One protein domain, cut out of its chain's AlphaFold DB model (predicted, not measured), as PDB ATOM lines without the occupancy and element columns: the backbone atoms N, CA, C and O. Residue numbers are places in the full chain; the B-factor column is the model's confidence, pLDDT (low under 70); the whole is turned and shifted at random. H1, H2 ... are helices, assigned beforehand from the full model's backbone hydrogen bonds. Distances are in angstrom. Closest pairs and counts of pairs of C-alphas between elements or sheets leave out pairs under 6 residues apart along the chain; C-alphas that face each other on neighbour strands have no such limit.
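AT A GLANCE: This is residues 23 to 66 and 88 to 190 of the 252 residues of an uncharacterized protein of Pseudomonas flexibilis (UniProt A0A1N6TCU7). A two-helix core, the long H4 and the short H5, sits between a long helical hairpin, H6 and H7, on one side and H2 on the opposite side. H1 and H3 are at the margins on the H2 side, while the small helices H8 and H9 stand at the end of the core where H4 ends; the hairpin is set rather loosely over the core, with few close C-alpha pairs between them. The printed part has 147 residues with nine named helices, H1 to H9 in order, and no named strand: the class is all helix. It is compact, with a radius of gyration of the C-alphas of 14.6 A and spans of 39 by 38 by 24 A.

IN THESE COORDINATES: H1, residues 23 to 30, begins at C-alpha 23 (26.304, 43.640, 4.007) and is 10.2 A long. H2, residues 38 to 52, spans 21.0 A, and H3 is residues 63 to 66, 6.3 A. After the cut, H4, residues 88 to 104, runs 24.0 A from C-alpha 88 (36.862, 39.778, -6.692). H5 is residues 107 to 114, 10.6 A; H6, residues 125 to 141, 24.7 A; H7, residues 146 to 157, 16.5 A. H8, residues 175 to 180, is 8.4 A long, and H9, residues 183 to 188, 8.7 A, ends at C-alpha 188 (2.726, 39.389, -14.119).

HOW THE PARTS SIT: H1 is close to H4 but not clearly touching, the closest C-alphas, of Trp 29 and Arg 95, being 7.6 A apart. H2 touches H3 with residues 48 to 52 alone; the closest C-alphas, of Ser 52 and Glu 63, are 5.5 A apart. H2 touches H5 at a steep tilt of 40 degrees, the same way, closest at the C-alphas of Leu 47 and Pro 107, 4.7 A. H4 touches H5 at a steep tilt of 52 degrees, opposite ways, closest at the C-alphas of Leu 100 and Val 110, 5.9 A. H6 and H7 form a hairpin and touch at a shallow tilt of 19 degrees, opposite ways; the closest C-alphas, of Arg 128 and Ala 156, are 4.3 A apart. H5 and H6 are close but not clearly touching, with the closest C-alphas, of Leu 113 and Arg 127, 6.0 A apart. H4 and H7 are near each other, and H4 and H6 are apart. H8 is close to H4 but not clearly touching, closest at the C-alphas of Gly 102 and Leu 178, 6.1 A. H9 touches H4, whose residues 102 to 104 alone take part, closest at the C-alphas of Val 103 and Leu 183, 4.9 A. Every O i to N i+4 pair is within hydrogen-bond range in H1, H2 and H4 to H9; H3 is too short for such a pair, and its one O i to N i+3 pair is not within range.

THE WHOLE: The C-alphas farthest apart, of Lys 36 and Arg 121, are 44.1 A apart. Residues 67 to 87 are not printed, and C-alphas 66 and 88 are 16.7 A apart across the cut. The link from H7 to H8, residues 158 to 174, is long. The mean pLDDT of the printed part is 75.7; 46 residues are under 70, among them residues 53 to 66 and 171 to 181.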
ATOM      1  N   THR A  23      27.222  42.578   3.585       64.69
ATOM      2  CA  THR A  23      26.304  43.640   4.007       64.69
ATOM      3  C   THR A  23      26.727  44.982   3.424       64.69
ATOM      4  O   THR A  23      25.879  45.710   2.912       64.69
ATOM      5  N   ASP A  24      28.023  45.285   3.438       65.75
ATOM      6  CA  ASP A  24      28.560  46.515   2.859       65.75
ATOM      7  C   ASP A  24      28.526  46.490   1.330       65.75
ATOM      8  O   ASP A  24      28.304  47.526   0.721       65.75
ATOM      9  N   ALA A  25      28.660  45.324   0.700       66.38
ATOM     10  CA  ALA A  25      28.572  45.132  -0.743       66.38
ATOM     11  C   ALA A  25      27.129  45.325  -1.220       66.38
ATOM     12  O   ALA A  25      26.875  46.124  -2.114       66.38
ATOM     13  N   ILE A  26      26.158  44.704  -0.543       67.19
ATOM     14  CA  ILE A  26      24.725  44.930  -0.774       67.19
ATOM     15  C   ILE A  26      24.374  46.401  -0.539       67.19
ATOM     16  O   ILE A  26      23.683  47.009  -1.357       67.19
ATOM     17  N   ARG A  27      24.869  47.003   0.547       69.44
ATOM     18  CA  ARG A  27      24.635  48.418   0.845       69.44
ATOM     19  C   ARG A  27      25.298  49.333  -0.182       69.44
ATOM     20  O   ARG A  27      24.718  50.346  -0.543       69.44
ATOM     21  N   ARG A  28      26.479  48.991  -0.689       70.00
ATOM     22  CA  ARG A  28      27.205  49.776  -1.693       70.00
ATOM     23  C   ARG A  28      26.563  49.665  -3.072       70.00
ATOM     24  O   ARG A  28      26.428  50.675  -3.752       70.00
ATOM     25  N   TRP A  29      26.167  48.464  -3.479       70.75
ATOM     26  CA  TRP A  29      25.656  48.192  -4.824       70.75
ATOM     27  C   TRP A  29      24.166  48.479  -4.958       70.75
ATOM     28  O   TRP A  29      23.736  49.044  -5.957       70.75
ATOM     29  N   LEU A  30      23.370  48.111  -3.954       65.94
ATOM     30  CA  LEU A  30      21.915  48.262  -3.998       65.94
ATOM     31  C   LEU A  30      21.433  49.481  -3.206       65.94
ATOM     32  O   LEU A  30      20.283  49.888  -3.367       65.94
ATOM     33  N   GLN A  31      22.278  50.063  -2.342       66.81
ATOM     34  CA  GLN A  31      21.892  51.138  -1.413       66.81
ATOM     35  C   GLN A  31      20.678  50.765  -0.548       66.81
ATOM     36  O   GLN A  31      19.938  51.627  -0.083       66.81
ATOM     37  N   VAL A  32      20.467  49.463  -0.325       62.91
ATOM     38  CA  VAL A  32      19.378  48.921   0.492       62.91
ATOM     39  C   VAL A  32      19.929  48.520   1.848       62.91
ATOM     40  O   VAL A  32      20.929  47.808   1.951       62.91
ATOM     41  N   ASP A  33      19.228  48.923   2.901       63.72
ATOM     42  CA  ASP A  33      19.454  48.368   4.226       63.72
ATOM     43  C   ASP A  33      18.695  47.043   4.356       63.72
ATOM     44  O   ASP A  33      17.474  47.015   4.526       63.72
ATOM     45  N   ARG A  34      19.429  45.927   4.246       64.94
ATOM     46  CA  ARG A  34      18.880  44.561   4.306       64.94
ATOM     47  C   ARG A  34      18.035  44.329   5.561       64.94
ATOM     48  O   ARG A  34      17.074  43.567   5.517       64.94
ATOM     49  N   SER A  35      18.372  44.994   6.668       64.94
ATOM     50  CA  SER A  35      17.653  44.866   7.940       64.94
ATOM     51  C   SER A  35      16.224  45.420   7.892       64.94
ATOM     52  O   SER A  35      15.364  44.956   8.634       64.94
ATOM     53  N   LYS A  36      15.949  46.364   6.981       66.56
ATOM     54  CA  LYS A  36      14.654  47.047   6.859       66.56
ATOM     55  C   LYS A  36      13.672  46.345   5.914       66.56
ATOM     56  O   LYS A  36      12.526  46.771   5.820       66.56
ATOM     57  N   ASN A  37      14.093  45.283   5.217       68.56
ATOM     58  CA  ASN A  37      13.242  44.530   4.292       68.56
ATOM     59  C   ASN A  37      13.397  43.007   4.507       68.56
ATOM     60  O   ASN A  37      14.275  42.384   3.899       68.56
ATOM     61  N   PRO A  38      12.554  42.386   5.359       71.62
ATOM     62  CA  PRO A  38      12.681  40.971   5.715       71.62
ATOM     63  C   PRO A  38      12.457  40.028   4.525       71.62
ATOM     64  O   PRO A  38      13.198  39.062   4.374       71.62
ATOM     65  N   LYS A  39      11.527  40.344   3.613       73.12
ATOM     66  CA  LYS A  39      11.294  39.537   2.400       73.12
ATOM     67  C   LYS A  39      12.505  39.546   1.469       73.12
ATOM     68  O   LYS A  39      12.878  38.518   0.911       73.12
ATOM     69  N   PHE A  40      13.138  40.708   1.300       73.38
ATOM     70  CA  PHE A  40      14.367  40.815   0.516       73.38
ATOM     71  C   PHE A  40      15.512  40.031   1.165       73.38
ATOM     72  O   PHE A  40      16.207  39.280   0.485       73.38
ATOM     73  N   LYS A  41      15.660  40.146   2.490       74.88
ATOM     74  CA  LYS A  41      16.629  39.376   3.272       74.88
ATOM     75  C   LYS A  41      16.450  37.865   3.065       74.88
ATOM     76  O   LYS A  41      17.417  37.187   2.739       74.88
ATOM     77  N   GLU A  42      15.226  37.350   3.165       77.19
ATOM     78  CA  GLU A  42      14.917  35.932   2.925       77.19
ATOM     79  C   GLU A  42      15.269  35.483   1.500       77.19
ATOM     80  O   GLU A  42      15.887  34.434   1.322       77.19
ATOM     81  N   ARG A  43      14.932  36.288   0.484       76.62
ATOM     82  CA  ARG A  43      15.251  35.982  -0.922       76.62
ATOM     83  C   ARG A  43      16.754  35.927  -1.174       76.62
ATOM     84  O   ARG A  43      17.212  35.021  -1.865       76.62
ATOM     85  N   VAL A  44      17.518  36.859  -0.603       77.81
ATOM     86  CA  VAL A  44      18.987  36.867  -0.695       77.81
ATOM     87  C   VAL A  44      19.582  35.668   0.045       77.81
ATOM     88  O   VAL A  44      20.453  34.996  -0.498       77.81
ATOM     89  N   ASN A  45      19.077  35.343   1.238       77.69
ATOM     90  CA  ASN A  45      19.536  34.179   1.996       77.69
ATOM     91  C   ASN A  45      19.263  32.872   1.243       77.69
ATOM     92  O   ASN A  45      20.131  32.002   1.165       77.69
ATOM     93  N   TYR A  46      18.081  32.744   0.637       80.62
ATOM     94  CA  TYR A  46      17.759  31.590  -0.190       80.62
ATOM     95  C   TYR A  46      18.619  31.537  -1.455       80.62
ATOM     96  O   TYR A  46      19.105  30.466  -1.801       80.62
ATOM     97  N   LEU A  47      18.869  32.676  -2.110       79.81
ATOM     98  CA  LEU A  47      19.751  32.750  -3.275       79.81
ATOM     99  C   LEU A  47      21.138  32.213  -2.966       79.81
ATOM    100  O   LEU A  47      21.618  31.347  -3.689       79.81
ATOM    101  N   VAL A  48      21.757  32.670  -1.882       77.81
ATOM    102  CA  VAL A  48      23.104  32.198  -1.569       77.81
ATOM    103  C   VAL A  48      23.100  30.747  -1.119       77.81
ATOM    104  O   VAL A  48      23.951  29.982  -1.560       77.81
ATOM    105  N   LYS A  49      22.082  30.309  -0.370       78.75
ATOM    106  CA  LYS A  49      21.914  28.883  -0.070       78.75
ATOM    107  C   LYS A  49      21.854  28.035  -1.345       78.75
ATOM    108  O   LYS A  49      22.497  26.995  -1.392       78.75
ATOM    109  N   VAL A  50      21.088  28.449  -2.355       77.50
ATOM    110  CA  VAL A  50      20.949  27.702  -3.616       77.50
ATOM    111  C   VAL A  50      22.249  27.728  -4.417       77.50
ATOM    112  O   VAL A  50      22.669  26.684  -4.902       77.50
ATOM    113  N   LEU A  51      22.891  28.890  -4.537       75.06
ATOM    114  CA  LEU A  51      24.138  29.036  -5.289       75.06
ATOM    115  C   LEU A  51      25.289  28.252  -4.668       75.06
ATOM    116  O   LEU A  51      26.115  27.719  -5.396       75.06
ATOM    117  N   SER A  52      25.316  28.148  -3.343       70.69
ATOM    118  CA  SER A  52      26.356  27.413  -2.643       70.69
ATOM    119  C   SER A  52      26.017  25.932  -2.416       70.69
ATOM    120  O   SER A  52      26.908  25.163  -2.076       70.69
ATOM    121  N   ALA A  53      24.768  25.494  -2.624       68.75
ATOM    122  CA  ALA A  53      24.365  24.087  -2.485       68.75
ATOM    123  C   ALA A  53      24.891  23.169  -3.608       68.75
ATOM    124  O   ALA A  53      24.699  21.951  -3.533       68.75
ATOM    125  N   GLU A  54      25.531  23.725  -4.640       67.88
ATOM    126  CA  GLU A  54      26.135  22.954  -5.723       67.88
ATOM    127  C   GLU A  54      27.341  22.164  -5.181       67.88
ATOM    128  O   GLU A  54      28.296  22.728  -4.644       67.88
ATOM    129  N   LYS A  55      27.259  20.830  -5.253       58.66
ATOM    130  CA  LYS A  55      28.243  19.923  -4.631       58.66
ATOM    131  C   LYS A  55      29.540  19.805  -5.425       58.66
ATOM    132  O   LYS A  55      30.544  19.355  -4.877       58.66
ATOM    133  N   ASP A  56      29.494  20.150  -6.706       61.47
ATOM    134  CA  ASP A  56      30.654  20.130  -7.581       61.47
ATOM    135  C   ASP A  56      31.423  21.449  -7.432       61.47
ATOM    136  O   ASP A  56      30.890  22.524  -7.713       61.47
ATOM    137  N   LYS A  57      32.664  21.361  -6.942       58.12
ATOM    138  CA  LYS A  57      33.510  22.516  -6.604       58.12
ATOM    139  C   LYS A  57      33.802  23.387  -7.821       58.12
ATOM    140  O   LYS A  57      33.759  24.608  -7.729       58.12
ATOM    141  N   ASP A  58      33.970  22.758  -8.982       57.91
ATOM    142  CA  ASP A  58      34.241  23.452 -10.243       57.91
ATOM    143  C   ASP A  58      32.987  24.154 -10.805       57.91
ATOM    144  O   ASP A  58      33.070  25.010 -11.690       57.91
ATOM    145  N   GLN A  59      31.805  23.815 -10.278       60.75
ATOM    146  CA  GLN A  59      30.516  24.363 -10.703       60.75
ATOM    147  C   GLN A  59      29.862  25.261  -9.659       60.75
ATOM    148  O   GLN A  59      28.847  25.880  -9.972       60.75
ATOM    149  N   ASN A  60      30.417  25.343  -8.447       65.62
ATOM    150  CA  ASN A  60      29.862  26.127  -7.358       65.62
ATOM    151  C   ASN A  60      30.355  27.581  -7.450       65.62
ATOM    152  O   ASN A  60      31.476  27.888  -7.033       65.62
ATOM    153  N   PRO A  61      29.528  28.515  -7.961       63.50
ATOM    154  CA  PRO A  61      29.953  29.896  -8.171       63.50
ATOM    155  C   PRO A  61      30.277  30.627  -6.860       63.50
ATOM    156  O   PRO A  61      30.907  31.682  -6.876       63.50
ATOM    157  N   LEU A  62      29.829  30.083  -5.723       67.12
ATOM    158  CA  LEU A  62      29.941  30.678  -4.400       67.12
ATOM    159  C   LEU A  62      30.429  29.643  -3.367       67.12
ATOM    160  O   LEU A  62      29.984  29.673  -2.219       67.12
ATOM    161  N   GLU A  63      31.339  28.736  -3.754       59.47
ATOM    162  CA  GLU A  63      31.823  27.621  -2.909       59.47
ATOM    163  C   GLU A  63      32.313  28.114  -1.543       59.47
ATOM    164  O   GLU A  63      31.941  27.585  -0.497       59.47
ATOM    165  N   LYS A  64      33.071  29.215  -1.544       54.41
ATOM    166  CA  LYS A  64      33.636  29.793  -0.320       54.41
ATOM    167  C   LYS A  64      32.585  30.455   0.566       54.41
ATOM    168  O   LYS A  64      32.835  30.608   1.752       54.41
ATOM    169  N   LEU A  65      31.414  30.827   0.044       52.06
ATOM    170  CA  LEU A  65      30.404  31.501   0.855       52.06
ATOM    171  C   LEU A  65      29.817  30.580   1.927       52.06
ATOM    172  O   LEU A  65      29.591  31.081   3.013       52.06
ATOM    173  N   LEU A  66      29.617  29.273   1.703       47.16
ATOM    174  CA  LEU A  66      29.069  28.385   2.751       47.16
ATOM    175  C   LEU A  66      30.065  28.046   3.867       47.16
ATOM    176  O   LEU A  66      29.636  27.914   5.013       47.16
ATOM    177  N   SER A  88      37.441  38.890  -5.663       66.81
ATOM    178  CA  SER A  88      36.862  39.778  -6.692       66.81
ATOM    179  C   SER A  88      35.998  39.049  -7.737       66.81
ATOM    180  O   SER A  88      35.004  39.583  -8.236       66.81
ATOM    181  N   ASP A  89      36.338  37.801  -8.041       66.81
ATOM    182  CA  ASP A  89      35.567  36.896  -8.895       66.81
ATOM    183  C   ASP A  89      34.185  36.576  -8.293       66.81
ATOM    184  O   ASP A  89      33.155  36.706  -8.956       66.81
ATOM    185  N   GLN A  90      34.133  36.266  -6.998       73.44
ATOM    186  CA  GLN A  90      32.882  36.000  -6.285       73.44
ATOM    187  C   GLN A  90      32.054  37.268  -6.060       73.44
ATOM    188  O   GLN A  90      30.824  37.199  -6.036       73.44
ATOM    189  N   GLN A  91      32.700  38.433  -5.941       77.00
ATOM    190  CA  GLN A  91      32.000  39.720  -5.893       77.00
ATOM    191  C   GLN A  91      31.228  39.981  -7.192       77.00
ATOM    192  O   GLN A  91      30.061  40.375  -7.138       77.00
ATOM    193  N   THR A  92      31.847  39.701  -8.342       82.06
ATOM    194  CA  THR A  92      31.220  39.848  -9.666       82.06
ATOM    195  C   THR A  92      30.011  38.927  -9.802       82.06
ATOM    196  O   THR A  92      28.904  39.391 -10.089       82.06
ATOM    197  N   CYS A  93      30.188  37.638  -9.499       83.31
ATOM    198  CA  CYS A  93      29.099  36.669  -9.558       83.31
ATOM    199  C   CYS A  93      27.938  37.050  -8.628       83.31
ATOM    200  O   CYS A  93      26.773  37.003  -9.028       83.31
ATOM    201  N   LEU A  94      28.232  37.448  -7.389       82.81
ATOM    202  CA  LEU A  94      27.223  37.853  -6.415       82.81
ATOM    203  C   LEU A  94      26.470  39.111  -6.861       82.81
ATOM    204  O   LEU A  94      25.244  39.169  -6.745       82.81
ATOM    205  N   ARG A  95      27.181  40.118  -7.377       83.62
ATOM    206  CA  ARG A  95      26.566  41.341  -7.898       83.62
ATOM    207  C   ARG A  95      25.601  41.017  -9.036       83.62
ATOM    208  O   ARG A  95      24.451  41.452  -8.998       83.62
ATOM    209  N   ASN A  96      26.037  40.206  -9.993       87.81
ATOM    210  CA  ASN A  96      25.193  39.768 -11.100       87.81
ATOM    211  C   ASN A  96      23.991  38.952 -10.608       87.81
ATOM    212  O   ASN A  96      22.875  39.166 -11.079       87.81
ATOM    213  N   ALA A  97      24.178  38.086  -9.606       86.12
ATOM    214  CA  ALA A  97      23.094  37.323  -8.992       86.12
ATOM    215  C   ALA A  97      22.034  38.231  -8.351       86.12
ATOM    216  O   ALA A  97      20.839  37.972  -8.470       86.12
ATOM    217  N   LEU A  98      22.455  39.315  -7.695       83.06
ATOM    218  CA  LEU A  98      21.548  40.295  -7.097       83.06
ATOM    219  C   LEU A  98      20.788  41.099  -8.160       83.06
ATOM    220  O   LEU A  98      19.580  41.298  -8.013       83.06
ATOM    221  N   SER A  99      21.453  41.510  -9.244       85.19
ATOM    222  CA  SER A  99      20.794  42.154 -10.390       85.19
ATOM    223  C   SER A  99      19.748  41.227 -11.016       85.19
ATOM    224  O   SER A  99      18.587  41.608 -11.170       85.19
ATOM    225  N   LEU A 100      20.125  39.972 -11.280       88.00
ATOM    226  CA  LEU A 100      19.225  38.937 -11.793       88.00
ATOM    227  C   LEU A 100      18.070  38.648 -10.830       88.00
ATOM    228  O   LEU A 100      16.947  38.437 -11.279       88.00
ATOM    229  N   LEU A 101      18.302  38.677  -9.515       84.38
ATOM    230  CA  LEU A 101      17.243  38.529  -8.516       84.38
ATOM    231  C   LEU A 101      16.242  39.687  -8.580       84.38
ATOM    232  O   LEU A 101      15.044  39.455  -8.433       84.38
ATOM    233  N   GLY A 102      16.706  40.912  -8.830       80.25
ATOM    234  CA  GLY A 102      15.827  42.057  -9.064       80.25
ATOM    235  C   GLY A 102      14.961  41.889 -10.318       80.25
ATOM    236  O   GLY A 102      13.776  42.217 -10.293       80.25
ATOM    237  N   VAL A 103      15.524  41.326 -11.390       84.25
ATOM    238  CA  VAL A 103      14.804  41.097 -12.653       84.25
ATOM    239  C   VAL A 103      13.817  39.927 -12.538       84.25
ATOM    240  O   VAL A 103      12.644  40.065 -12.872       84.25
ATOM    241  N   LEU A 104      14.267  38.779 -12.027       84.81
ATOM    242  CA  LEU A 104      13.531  37.508 -12.050       84.81
ATOM    243  C   LEU A 104      12.696  37.232 -10.798       84.81
ATOM    244  O   LEU A 104      11.754  36.444 -10.851       84.81
ATOM    245  N   GLY A 105      13.113  37.751  -9.642       78.00
ATOM    246  CA  GLY A 105      12.473  37.533  -8.337       78.00
ATOM    247  C   GLY A 105      12.585  36.142  -7.742       78.00
ATOM    248  O   GLY A 105      12.307  35.966  -6.558       78.00
ATOM    249  N   LYS A 106      13.006  35.156  -8.536       83.56
ATOM    250  CA  LYS A 106      13.082  33.748  -8.149       83.56
ATOM    251  C   LYS A 106      14.539  33.318  -8.017       83.56
ATOM    252  O   LYS A 106      15.201  33.139  -9.039       83.56
ATOM    253  N   PRO A 107      15.032  33.061  -6.794       81.88
ATOM    254  CA  PRO A 107      16.416  32.637  -6.588       81.88
ATOM    255  C   PRO A 107      16.815  31.366  -7.350       81.88
ATOM    256  O   PRO A 107      17.938  31.268  -7.826       81.88
ATOM    257  N   ALA A 108      15.882  30.429  -7.548       82.56
ATOM    258  CA  ALA A 108      16.125  29.228  -8.349       82.56
ATOM    259  C   ALA A 108      16.401  29.542  -9.832       82.56
ATOM    260  O   ALA A 108      17.288  28.939 -10.425       82.56
ATOM    261  N   ALA A 109      15.685  30.513 -10.412       84.75
ATOM    262  CA  ALA A 109      15.896  30.934 -11.798       84.75
ATOM    263  C   ALA A 109      17.226  31.687 -11.963       84.75
ATOM    264  O   ALA A 109      17.898  31.546 -12.977       84.75
ATOM    265  N   VAL A 110      17.631  32.457 -10.946       87.62
ATOM    266  CA  VAL A 110      18.961  33.086 -10.916       87.62
ATOM    267  C   VAL A 110      20.053  32.017 -10.895       87.62
ATOM    268  O   VAL A 110      20.984  32.081 -11.689       87.62
ATOM    269  N   ALA A 111      19.923  31.015 -10.024       84.62
ATOM    270  CA  ALA A 111      20.893  29.930  -9.932       84.62
ATOM    271  C   ALA A 111      20.987  29.105 -11.219       84.62
ATOM    272  O   ALA A 111      22.077  28.693 -11.594       84.62
ATOM    273  N   GLU A 112      19.872  28.903 -11.921       85.94
ATOM    274  CA  GLU A 112      19.869  28.238 -13.224       85.94
ATOM    275  C   GLU A 112      20.715  28.985 -14.265       85.94
ATOM    276  O   GLU A 112      21.488  28.347 -14.968       85.94
ATOM    277  N   LEU A 113      20.624  30.320 -14.323       87.00
ATOM    278  CA  LEU A 113      21.394  31.144 -15.268       87.00
ATOM    279  C   LEU A 113      22.877  31.270 -14.917       87.00
ATOM    280  O   LEU A 113      23.698  31.534 -15.796       87.00
ATOM    281  N   LEU A 114      23.207  31.136 -13.632       86.38
ATOM    282  CA  LEU A 114      24.583  31.157 -13.140       86.38
ATOM    283  C   LEU A 114      25.234  29.770 -13.156       86.38
ATOM    284  O   LEU A 114      26.435  29.669 -12.924       86.38
ATOM    285  N   ARG A 115      24.476  28.701 -13.420       82.00
ATOM    286  CA  ARG A 115      25.034  27.353 -13.507       82.00
ATOM    287  C   ARG A 115      25.862  27.224 -14.795       82.00
ATOM    288  O   ARG A 115      25.446  27.734 -15.841       82.00
ATOM    289  N   PRO A 116      27.016  26.531 -14.763       72.81
ATOM    290  CA  PRO A 116      27.710  26.161 -15.987       72.81
ATOM    291  C   PRO A 116      26.771  25.410 -16.930       72.81
ATOM    292  O   PRO A 116      25.876  24.667 -16.515       72.81
ATOM    293  N   ALA A 117      26.951  25.642 -18.224       71.44
ATOM    294  CA  ALA A 117      26.085  25.039 -19.215       71.44
ATOM    295  C   ALA A 117      26.190  23.517 -19.205       71.44
ATOM    296  O   ALA A 117      27.274  22.947 -19.100       71.44
ATOM    297  N   LYS A 118      25.038  22.870 -19.381       72.62
ATOM    298  CA  LYS A 118      24.957  21.415 -19.536       72.62
ATOM    299  C   LYS A 118      25.562  20.941 -20.857       72.62
ATOM    300  O   LYS A 118      26.058  19.822 -20.920       72.62
ATOM    301  N   ASP A 119      25.499  21.778 -21.893       76.69
ATOM    302  CA  ASP A 119      26.119  21.518 -23.187       76.69
ATOM    303  C   ASP A 119      27.402  22.355 -23.329       76.69
ATOM    304  O   ASP A 119      27.322  23.584 -23.405       76.69
ATOM    305  N   PRO A 120      28.588  21.723 -23.399       71.69
ATOM    306  CA  PRO A 120      29.848  22.426 -23.631       71.69
ATOM    307  C   PRO A 120      29.904  23.140 -24.989       71.69
ATOM    308  O   PRO A 120      30.697  24.064 -25.159       71.69
ATOM    309  N   ARG A 121      29.103  22.702 -25.971       76.44
ATOM    310  CA  ARG A 121      29.062  23.274 -27.328       76.44
ATOM    311  C   ARG A 121      28.196  24.524 -27.411       76.44
ATOM    312  O   ARG A 121      28.398  25.332 -28.313       76.44
ATOM    313  N   ASP A 122      27.269  24.693 -26.472       79.19
ATOM    314  CA  ASP A 122      26.469  25.903 -26.339       79.19
ATOM    315  C   ASP A 122      26.440  26.395 -24.884       79.19
ATOM    316  O   ASP A 122      25.435  26.252 -24.172       79.19
ATOM    317  N   PRO A 123      27.534  27.038 -24.432       73.06
ATOM    318  CA  PRO A 123      27.659  27.481 -23.054       73.06
ATOM    319  C   PRO A 123      26.676  28.596 -22.662       73.06
ATOM    320  O   PRO A 123      26.542  28.915 -21.477       73.06
ATOM    321  N   SER A 124      25.989  29.195 -23.636       82.38
ATOM    322  CA  SER A 124      25.114  30.355 -23.442       82.38
ATOM    323  C   SER A 124      23.670  30.109 -23.881       82.38
ATOM    324  O   SER A 124      22.851  31.008 -23.719       82.38
ATOM    325  N   GLY A 125      23.321  28.933 -24.412       86.25
ATOM    326  CA  GLY A 125      22.011  28.666 -25.025       86.25
ATOM    327  C   GLY A 125      20.838  28.979 -24.101       86.25
ATOM    328  O   GLY A 125      19.998  29.821 -24.410       86.25
ATOM    329  N   HIS A 126      20.856  28.416 -22.892       85.25
ATOM    330  CA  HIS A 126      19.815  28.666 -21.890       85.25
ATOM    331  C   HIS A 126      19.726  30.146 -21.462       85.25
ATOM    332  O   HIS A 126      18.630  30.651 -21.218       85.25
ATOM    333  N   ARG A 127      20.857  30.874 -21.408       90.94
ATOM    334  CA  ARG A 127      20.863  32.319 -21.117       90.94
ATOM    335  C   ARG A 127      20.289  33.127 -22.275       90.94
ATOM    336  O   ARG A 127      19.501  34.034 -22.029       90.94
ATOM    337  N   ARG A 128      20.629  32.778 -23.519       90.75
ATOM    338  CA  ARG A 128      20.087  33.401 -24.739       90.75
ATOM    339  C   ARG A 128      18.576  33.234 -24.827       90.75
ATOM    340  O   ARG A 128      17.866  34.209 -25.065       90.75
ATOM    341  N   ASP A 129      18.084  32.028 -24.572       89.75
ATOM    342  CA  ASP A 129      16.651  31.738 -24.557       89.75
ATOM    343  C   ASP A 129      15.936  32.538 -23.475       89.75
ATOM    344  O   ASP A 129      14.904  33.161 -23.735       89.75
ATOM    345  N   LYS A 130      16.523  32.598 -22.275       90.06
ATOM    346  CA  LYS A 130      15.936  33.368 -21.184       90.06
ATOM    347  C   LYS A 130      15.943  34.870 -21.452       90.06
ATOM    348  O   LYS A 130      14.940  35.526 -21.182       90.06
ATOM    349  N   ALA A 131      17.041  35.405 -21.981       90.94
ATOM    350  CA  ALA A 131      17.162  36.816 -22.325       90.94
ATOM    351  C   ALA A 131      16.133  37.219 -23.388       90.94
ATOM    352  O   ALA A 131      15.450  38.226 -23.223       90.94
ATOM    353  N   ARG A 132      15.949  36.386 -24.419       91.62
ATOM    354  CA  ARG A 132      14.916  36.568 -25.446       91.62
ATOM    355  C   ARG A 132      13.505  36.557 -24.860       91.62
ATOM    356  O   ARG A 132      12.754  37.491 -25.106       91.62
ATOM    357  N   GLN A 133      13.175  35.569 -24.024       90.06
ATOM    358  CA  GLN A 133      11.866  35.509 -23.365       90.06
ATOM    359  C   GLN A 133      11.592  36.768 -22.526       90.06
ATOM    360  O   GLN A 133      10.486  37.305 -22.549       90.06
ATOM    361  N   LEU A 134      12.586  37.235 -21.763       87.56
ATOM    362  CA  LEU A 134      12.449  38.443 -20.949       87.56
ATOM    363  C   LEU A 134      12.287  39.693 -21.809       87.56
ATOM    364  O   LEU A 134      11.460  40.535 -21.474       87.56
ATOM    365  N   ARG A 135      13.040  39.800 -22.908       89.00
ATOM    366  CA  ARG A 135      12.934  40.910 -23.856       89.00
ATOM    367  C   ARG A 135      11.525  41.004 -24.430       89.00
ATOM    368  O   ARG A 135      10.893  42.041 -24.279       89.00
ATOM    369  N   GLU A 136      10.998  39.904 -24.964       85.31
ATOM    370  CA  GLU A 136       9.633  39.847 -25.507       85.31
ATOM    371  C   GLU A 136       8.595  40.262 -24.453       85.31
ATOM    372  O   GLU A 136       7.715  41.082 -24.708       85.31
ATOM    373  N   GLN A 137       8.718  39.750 -23.223       81.56
ATOM    374  CA  GLN A 137       7.822  40.128 -22.129       81.56
ATOM    375  C   GLN A 137       7.925  41.616 -21.778       81.56
ATOM    376  O   GLN A 137       6.905  42.256 -21.528       81.56
ATOM    377  N   LEU A 138       9.131  42.178 -21.758       82.56
ATOM    378  CA  LEU A 138       9.359  43.585 -21.443       82.56
ATOM    379  C   LEU A 138       8.856  44.515 -22.546       82.56
ATOM    380  O   LEU A 138       8.237  45.529 -22.233       82.56
ATOM    381  N   GLU A 139       9.054  44.161 -23.811       81.38
ATOM    382  CA  GLU A 139       8.531  44.890 -24.971       81.38
ATOM    383  C   GLU A 139       7.002  44.901 -24.976       81.38
ATOM    384  O   GLU A 139       6.388  45.958 -25.129       81.38
ATOM    385  N   LEU A 140       6.370  43.757 -24.693       75.56
ATOM    386  CA  LEU A 140       4.912  43.643 -24.619       75.56
ATOM    387  C   LEU A 140       4.289  44.560 -23.563       75.56
ATOM    388  O   LEU A 140       3.170  45.040 -23.745       75.56
ATOM    389  N   HIS A 141       5.008  44.842 -22.478       70.44
ATOM    390  CA  HIS A 141       4.576  45.791 -21.449       70.44
ATOM    391  C   HIS A 141       5.167  47.196 -21.674       70.44
ATOM    392  O   HIS A 141       4.784  48.149 -20.992       70.44
ATOM    393  N   GLY A 142       6.045  47.356 -22.671       68.94
ATOM    394  CA  GLY A 142       6.826  48.547 -23.023       68.94
ATOM    395  C   GLY A 142       7.682  49.073 -21.868       68.94
ATOM    396  O   GLY A 142       7.727  50.275 -21.598       68.94
ATOM    397  N   TRP A 143       8.284  48.135 -21.146       76.12
ATOM    398  CA  TRP A 143       9.213  48.340 -20.035       76.12
ATOM    399  C   TRP A 143      10.662  48.095 -20.451       76.12
ATOM    400  O   TRP A 143      11.553  48.249 -19.624       76.12
ATOM    401  N   LEU A 144      10.898  47.724 -21.713       82.50
ATOM    402  CA  LEU A 144      12.243  47.675 -22.261       82.50
ATOM    403  C   LEU A 144      12.775  49.110 -22.410       82.50
ATOM    404  O   LEU A 144      12.182  49.955 -23.095       82.50
ATOM    405  N   ASP A 145      13.863  49.378 -21.702       83.19
ATOM    406  CA  ASP A 145      14.715  50.549 -21.864       83.19
ATOM    407  C   ASP A 145      16.133  50.098 -22.240       83.19
ATOM    408  O   ASP A 145      16.447  48.907 -22.164       83.19
ATOM    409  N   ASP A 146      16.982  51.042 -22.647       84.62
ATOM    410  CA  ASP A 146      18.334  50.740 -23.136       84.62
ATOM    411  C   ASP A 146      19.184  50.011 -22.085       84.62
ATOM    412  O   ASP A 146      19.947  49.108 -22.411       84.62
ATOM    413  N   ALA A 147      19.014  50.338 -20.798       85.69
ATOM    414  CA  ALA A 147      19.766  49.705 -19.716       85.69
ATOM    415  C   ALA A 147      19.369  48.231 -19.521       85.69
ATOM    416  O   ALA A 147      20.231  47.375 -19.294       85.69
ATOM    417  N   LEU A 148      18.070  47.924 -19.605       86.75
ATOM    418  CA  LEU A 148      17.571  46.552 -19.612       86.75
ATOM    419  C   LEU A 148      17.986  45.816 -20.879       86.75
ATOM    420  O   LEU A 148      18.358  44.646 -20.792       86.75
ATOM    421  N   ASP A 149      17.945  46.474 -22.035       89.62
ATOM    422  CA  ASP A 149      18.322  45.834 -23.289       89.62
ATOM    423  C   ASP A 149      19.810  45.462 -23.314       89.62
ATOM    424  O   ASP A 149      20.153  44.307 -23.587       89.62
ATOM    425  N   ASP A 150      20.685  46.379 -22.899       90.94
ATOM    426  CA  ASP A 150      22.122  46.143 -22.737       90.94
ATOM    427  C   ASP A 150      22.407  45.006 -21.751       90.94
ATOM    428  O   ASP A 150      23.249  44.136 -22.003       90.94
ATOM    429  N   PHE A 151      21.675  44.966 -20.634       91.81
ATOM    430  CA  PHE A 151      21.772  43.877 -19.666       91.81
ATOM    431  C   PHE A 151      21.412  42.523 -20.271       91.81
ATOM    432  O   PHE A 151      22.142  41.550 -20.072       91.81
ATOM    433  N   LEU A 152      20.313  42.446 -21.023       92.44
ATOM    434  CA  LEU A 152      19.875  41.208 -21.666       92.44
ATOM    435  C   LEU A 152      20.836  40.782 -22.788       92.44
ATOM    436  O   LEU A 152      21.115  39.588 -22.924       92.44
ATOM    437  N   ASN A 153      21.397  41.735 -23.538       92.81
ATOM    438  CA  ASN A 153      22.416  41.486 -24.560       92.81
ATOM    439  C   ASN A 153      23.706  40.909 -23.960       92.81
ATOM    440  O   ASN A 153      24.255  39.929 -24.479       92.81
ATOM    441  N   GLN A 154      24.177  41.462 -22.840       92.12
ATOM    442  CA  GLN A 154      25.347  40.916 -22.158       92.12
ATOM    443  C   GLN A 154      25.050  39.559 -21.519       92.12
ATOM    444  O   GLN A 154      25.808  38.615 -21.731       92.12
ATOM    445  N   LEU A 155      23.912  39.399 -20.837       92.19
ATOM    446  CA  LEU A 155      23.507  38.116 -20.252       92.19
ATOM    447  C   LEU A 155      23.498  36.978 -21.288       92.19
ATOM    448  O   LEU A 155      23.879  35.847 -20.979       92.19
ATOM    449  N   ALA A 156      23.084  37.281 -22.519       90.12
ATOM    450  CA  ALA A 156      23.040  36.348 -23.637       90.12
ATOM    451  C   ALA A 156      24.429  35.950 -24.181       90.12
ATOM    452  O   ALA A 156      24.559  34.891 -24.800       90.12
ATOM    453  N   SER A 157      25.458  36.774 -23.980       87.19
ATOM    454  CA  SER A 157      26.755  36.642 -24.658       87.19
ATOM    455  C   SER A 157      27.909  36.254 -23.736       87.19
ATOM    456  O   SER A 157      28.814  35.548 -24.182       87.19
ATOM    457  N   VAL A 158      27.874  36.646 -22.462       88.88
ATOM    458  CA  VAL A 158      28.989  36.438 -21.524       88.88
ATOM    459  C   VAL A 158      28.667  35.402 -20.449       88.88
ATOM    460  O   VAL A 158      27.513  35.005 -20.257       88.88
ATOM    461  N   ASP A 159      29.703  34.941 -19.745       87.25
ATOM    462  CA  ASP A 159      29.535  34.166 -18.517       87.25
ATOM    463  C   ASP A 159      29.333  35.127 -17.329       87.25
ATOM    464  O   ASP A 159      30.287  35.799 -16.912       87.25
ATOM    465  N   PRO A 160      28.117  35.201 -16.755       86.56
ATOM    466  CA  PRO A 160      27.797  36.116 -15.662       86.56
ATOM    467  C   PRO A 160      28.503  35.769 -14.342       86.56
ATOM    468  O   PRO A 160      28.374  36.514 -13.371       86.56
ATOM    469  N   ARG A 161      29.242  34.657 -14.263       84.06
ATOM    470  CA  ARG A 161      30.091  34.348 -13.104       84.06
ATOM    471  C   ARG A 161      31.382  35.160 -13.093       84.06
ATOM    472  O   ARG A 161      31.929  35.413 -12.025       84.06
ATOM    473  N   HIS A 162      31.860  35.559 -14.268       83.06
ATOM    474  CA  HIS A 162      33.190  36.149 -14.441       83.06
ATOM    475  C   HIS A 162      33.152  37.557 -15.029       83.06
ATOM    476  O   HIS A 162      34.061  38.343 -14.776       83.06
ATOM    477  N   VAL A 163      32.114  37.882 -15.799       86.88
ATOM    478  CA  VAL A 163      31.961  39.190 -16.436       86.88
ATOM    479  C   VAL A 163      30.854  39.963 -15.741       86.88
ATOM    480  O   VAL A 163      29.734  39.475 -15.602       86.88
ATOM    481  N   GLU A 164      31.168  41.172 -15.288       87.00
ATOM    482  CA  GLU A 164      30.198  42.078 -14.681       87.00
ATOM    483  C   GLU A 164      29.128  42.480 -15.701       87.00
ATOM    484  O   GLU A 164      29.448  42.996 -16.768       87.00
ATOM    485  N   LEU A 165      27.858  42.261 -15.358       88.25
ATOM    486  CA  LEU A 165      26.733  42.709 -16.171       88.25
ATOM    487  C   LEU A 165      26.432  44.189 -15.882       88.25
ATOM    488  O   LEU A 165      26.585  44.641 -14.735       88.25
ATOM    489  N   PRO A 166      25.940  44.952 -16.876       88.06
ATOM    490  CA  PRO A 166      25.526  46.330 -16.664       88.06
ATOM    491  C   PRO A 166      24.353  46.364 -15.680       88.06
ATOM    492  O   PRO A 166      23.692  45.358 -15.428       88.06
ATOM    493  N   ASN A 167      24.088  47.515 -15.068       82.88
ATOM    494  CA  ASN A 167      22.960  47.617 -14.148       82.88
ATOM    495  C   ASN A 167      21.636  47.648 -14.939       82.88
ATOM    496  O   ASN A 167      21.380  48.666 -15.584       82.88
ATOM    497  N   PRO A 168      20.756  46.628 -14.828       80.12
ATOM    498  CA  PRO A 168      19.482  46.602 -15.554       80.12
ATOM    499  C   PRO A 168      18.500  47.690 -15.112       80.12
ATOM    500  O   PRO A 168      17.425  47.808 -15.674       80.12
ATOM    501  N   PHE A 169      18.810  48.463 -14.073       76.19
ATOM    502  CA  PHE A 169      17.925  49.512 -13.568       76.19
ATOM    503  C   PHE A 169      18.463  50.930 -13.847       76.19
ATOM    504  O   PHE A 169      17.917  51.923 -13.359       76.19
ATOM    505  N   GLY A 170      19.550  51.049 -14.622       72.44
ATOM    506  CA  GLY A 170      20.175  52.330 -14.960       72.44
ATOM    507  C   GLY A 170      20.592  53.124 -13.713       72.44
ATOM    508  O   GLY A 170      21.305  52.618 -12.845       72.44
ATOM    509  N   SER A 171      20.131  54.376 -13.604       59.91
ATOM    510  CA  SER A 171      20.321  55.242 -12.424       59.91
ATOM    511  C   SER A 171      19.252  55.056 -11.339       59.91
ATOM    512  O   SER A 171      19.406  55.544 -10.216       59.91
ATOM    513  N   ARG A 172      18.156  54.349 -11.646       53.06
ATOM    514  CA  ARG A 172      17.068  54.073 -10.706       53.06
ATOM    515  C   ARG A 172      17.431  52.813  -9.941       53.06
ATOM    516  O   ARG A 172      17.358  51.712 -10.459       53.06
ATOM    517  N   LEU A 173      17.862  52.966  -8.696       53.53
ATOM    518  CA  LEU A 173      18.281  51.817  -7.902       53.53
ATOM    519  C   LEU A 173      17.148  50.781  -7.759       53.53
ATOM    520  O   LEU A 173      15.973  51.150  -7.652       53.53
ATOM    521  N   PRO A 174      17.500  49.493  -7.622       53.31
ATOM    522  CA  PRO A 174      16.564  48.388  -7.423       53.31
ATOM    523  C   PRO A 174      15.709  48.492  -6.150       53.31
ATOM    524  O   PRO A 174      14.916  47.601  -5.885       53.31
ATOM    525  N   GLN A 175      15.809  49.568  -5.363       51.41
ATOM    526  CA  GLN A 175      15.051  49.789  -4.129       51.41
ATOM    527  C   GLN A 175      13.539  49.642  -4.329       51.41
ATOM    528  O   GLN A 175      12.905  48.951  -3.538       51.41
ATOM    529  N   ARG A 176      12.974  50.213  -5.407       47.78
ATOM    530  CA  ARG A 176      11.540  50.066  -5.729       47.78
ATOM    531  C   ARG A 176      11.176  48.640  -6.143       47.78
ATOM    532  O   ARG A 176      10.115  48.160  -5.767       47.78
ATOM    533  N   ILE A 177      12.049  47.961  -6.879       52.38
ATOM    534  CA  ILE A 177      11.803  46.617  -7.425       52.38
ATOM    535  C   ILE A 177      12.021  45.545  -6.344       52.38
ATOM    536  O   ILE A 177      11.283  44.581  -6.228       52.38
ATOM    537  N   LEU A 178      12.958  45.740  -5.425       53.38
ATOM    538  CA  LEU A 178      13.187  44.817  -4.314       53.38
ATOM    539  C   LEU A 178      12.194  45.028  -3.155       53.38
ATOM    540  O   LEU A 178      11.978  44.105  -2.370       53.38
ATOM    541  N   SER A 179      11.565  46.208  -3.042       53.72
ATOM    542  CA  SER A 179      10.483  46.460  -2.075       53.72
ATOM    543  C   SER A 179       9.086  46.121  -2.603       53.72
ATOM    544  O   SER A 179       8.252  45.680  -1.818       53.72
ATOM    545  N   ALA A 180       8.814  46.330  -3.899       54.34
ATOM    546  CA  ALA A 180       7.499  46.102  -4.515       54.34
ATOM    547  C   ALA A 180       7.349  44.724  -5.191       54.34
ATOM    548  O   ALA A 180       6.257  44.388  -5.639       54.34
ATOM    549  N   GLY A 181       8.419  43.926  -5.248       63.81
ATOM    550  CA  GLY A 181       8.468  42.668  -5.996       63.81
ATOM    551  C   GLY A 181       9.258  42.826  -7.293       63.81
ATOM    552  O   GLY A 181       9.306  43.910  -7.873       63.81
ATOM    553  N   SER A 182       9.917  41.751  -7.714       72.31
ATOM    554  CA  SER A 182      10.792  41.723  -8.892       72.31
ATOM    555  C   SER A 182      10.110  42.226 -10.153       72.31
ATOM    556  O   SER A 182       8.887  42.200 -10.257       72.31
ATOM    557  N   LEU A 183      10.900  42.615 -11.148       74.56
ATOM    558  CA  LEU A 183      10.361  43.084 -12.418       74.56
ATOM    559  C   LEU A 183       9.461  42.020 -13.083       74.56
ATOM    560  O   LEU A 183       8.376  42.361 -13.535       74.56
ATOM    561  N   ALA A 184       9.802  40.731 -13.011       69.19
ATOM    562  CA  ALA A 184       8.921  39.651 -13.465       69.19
ATOM    563  C   ALA A 184       7.592  39.551 -12.682       69.19
ATOM    564  O   ALA A 184       6.546  39.298 -13.276       69.19
ATOM    565  N   GLU A 185       7.609  39.752 -11.359       72.81
ATOM    566  CA  GLU A 185       6.382  39.800 -10.543       72.81
ATOM    567  C   GLU A 185       5.526  41.017 -10.912       72.81
ATOM    568  O   GLU A 185       4.308  40.911 -11.009       72.81
ATOM    569  N   GLN A 186       6.155  42.162 -11.172       72.38
ATOM    570  CA  GLN A 186       5.454  43.370 -11.594       72.38
ATOM    571  C   GLN A 186       4.828  43.216 -12.987       72.38
ATOM    572  O   GLN A 186       3.672  43.592 -13.163       72.38
ATOM    573  N   LEU A 187       5.541  42.603 -13.939       66.06
ATOM    574  CA  LEU A 187       5.007  42.273 -15.265       66.06
ATOM    575  C   LEU A 187       3.797  41.336 -15.169       66.06
ATOM    576  O   LEU A 187       2.803  41.555 -15.846       66.06
ATOM    577  N   ALA A 188       3.835  40.333 -14.286       66.25
ATOM    578  CA  ALA A 188       2.726  39.389 -14.119       66.25
ATOM    579  C   ALA A 188       1.420  40.042 -13.621       66.25
ATOM    580  O   ALA A 188       0.347  39.461 -13.777       66.25
ATOM    581  N   HIS A 189       1.502  41.225 -13.007       66.31
ATOM    582  CA  HIS A 189       0.353  41.968 -12.488       66.31
ATOM    583  C   HIS A 189      -0.066  43.153 -13.368       66.31
ATOM    584  O   HIS A 189      -1.054  43.819 -13.054       66.31
ATOM    585  N   GLN A 190       0.663  43.435 -14.449       62.22
ATOM    586  CA  GLN A 190       0.334  44.503 -15.387       62.22
ATOM    587  C   GLN A 190      -0.468  43.929 -16.564       62.22
ATOM    588  O   GLN A 190      -0.142  42.852 -17.059       62.22
TER     589      GLN A 190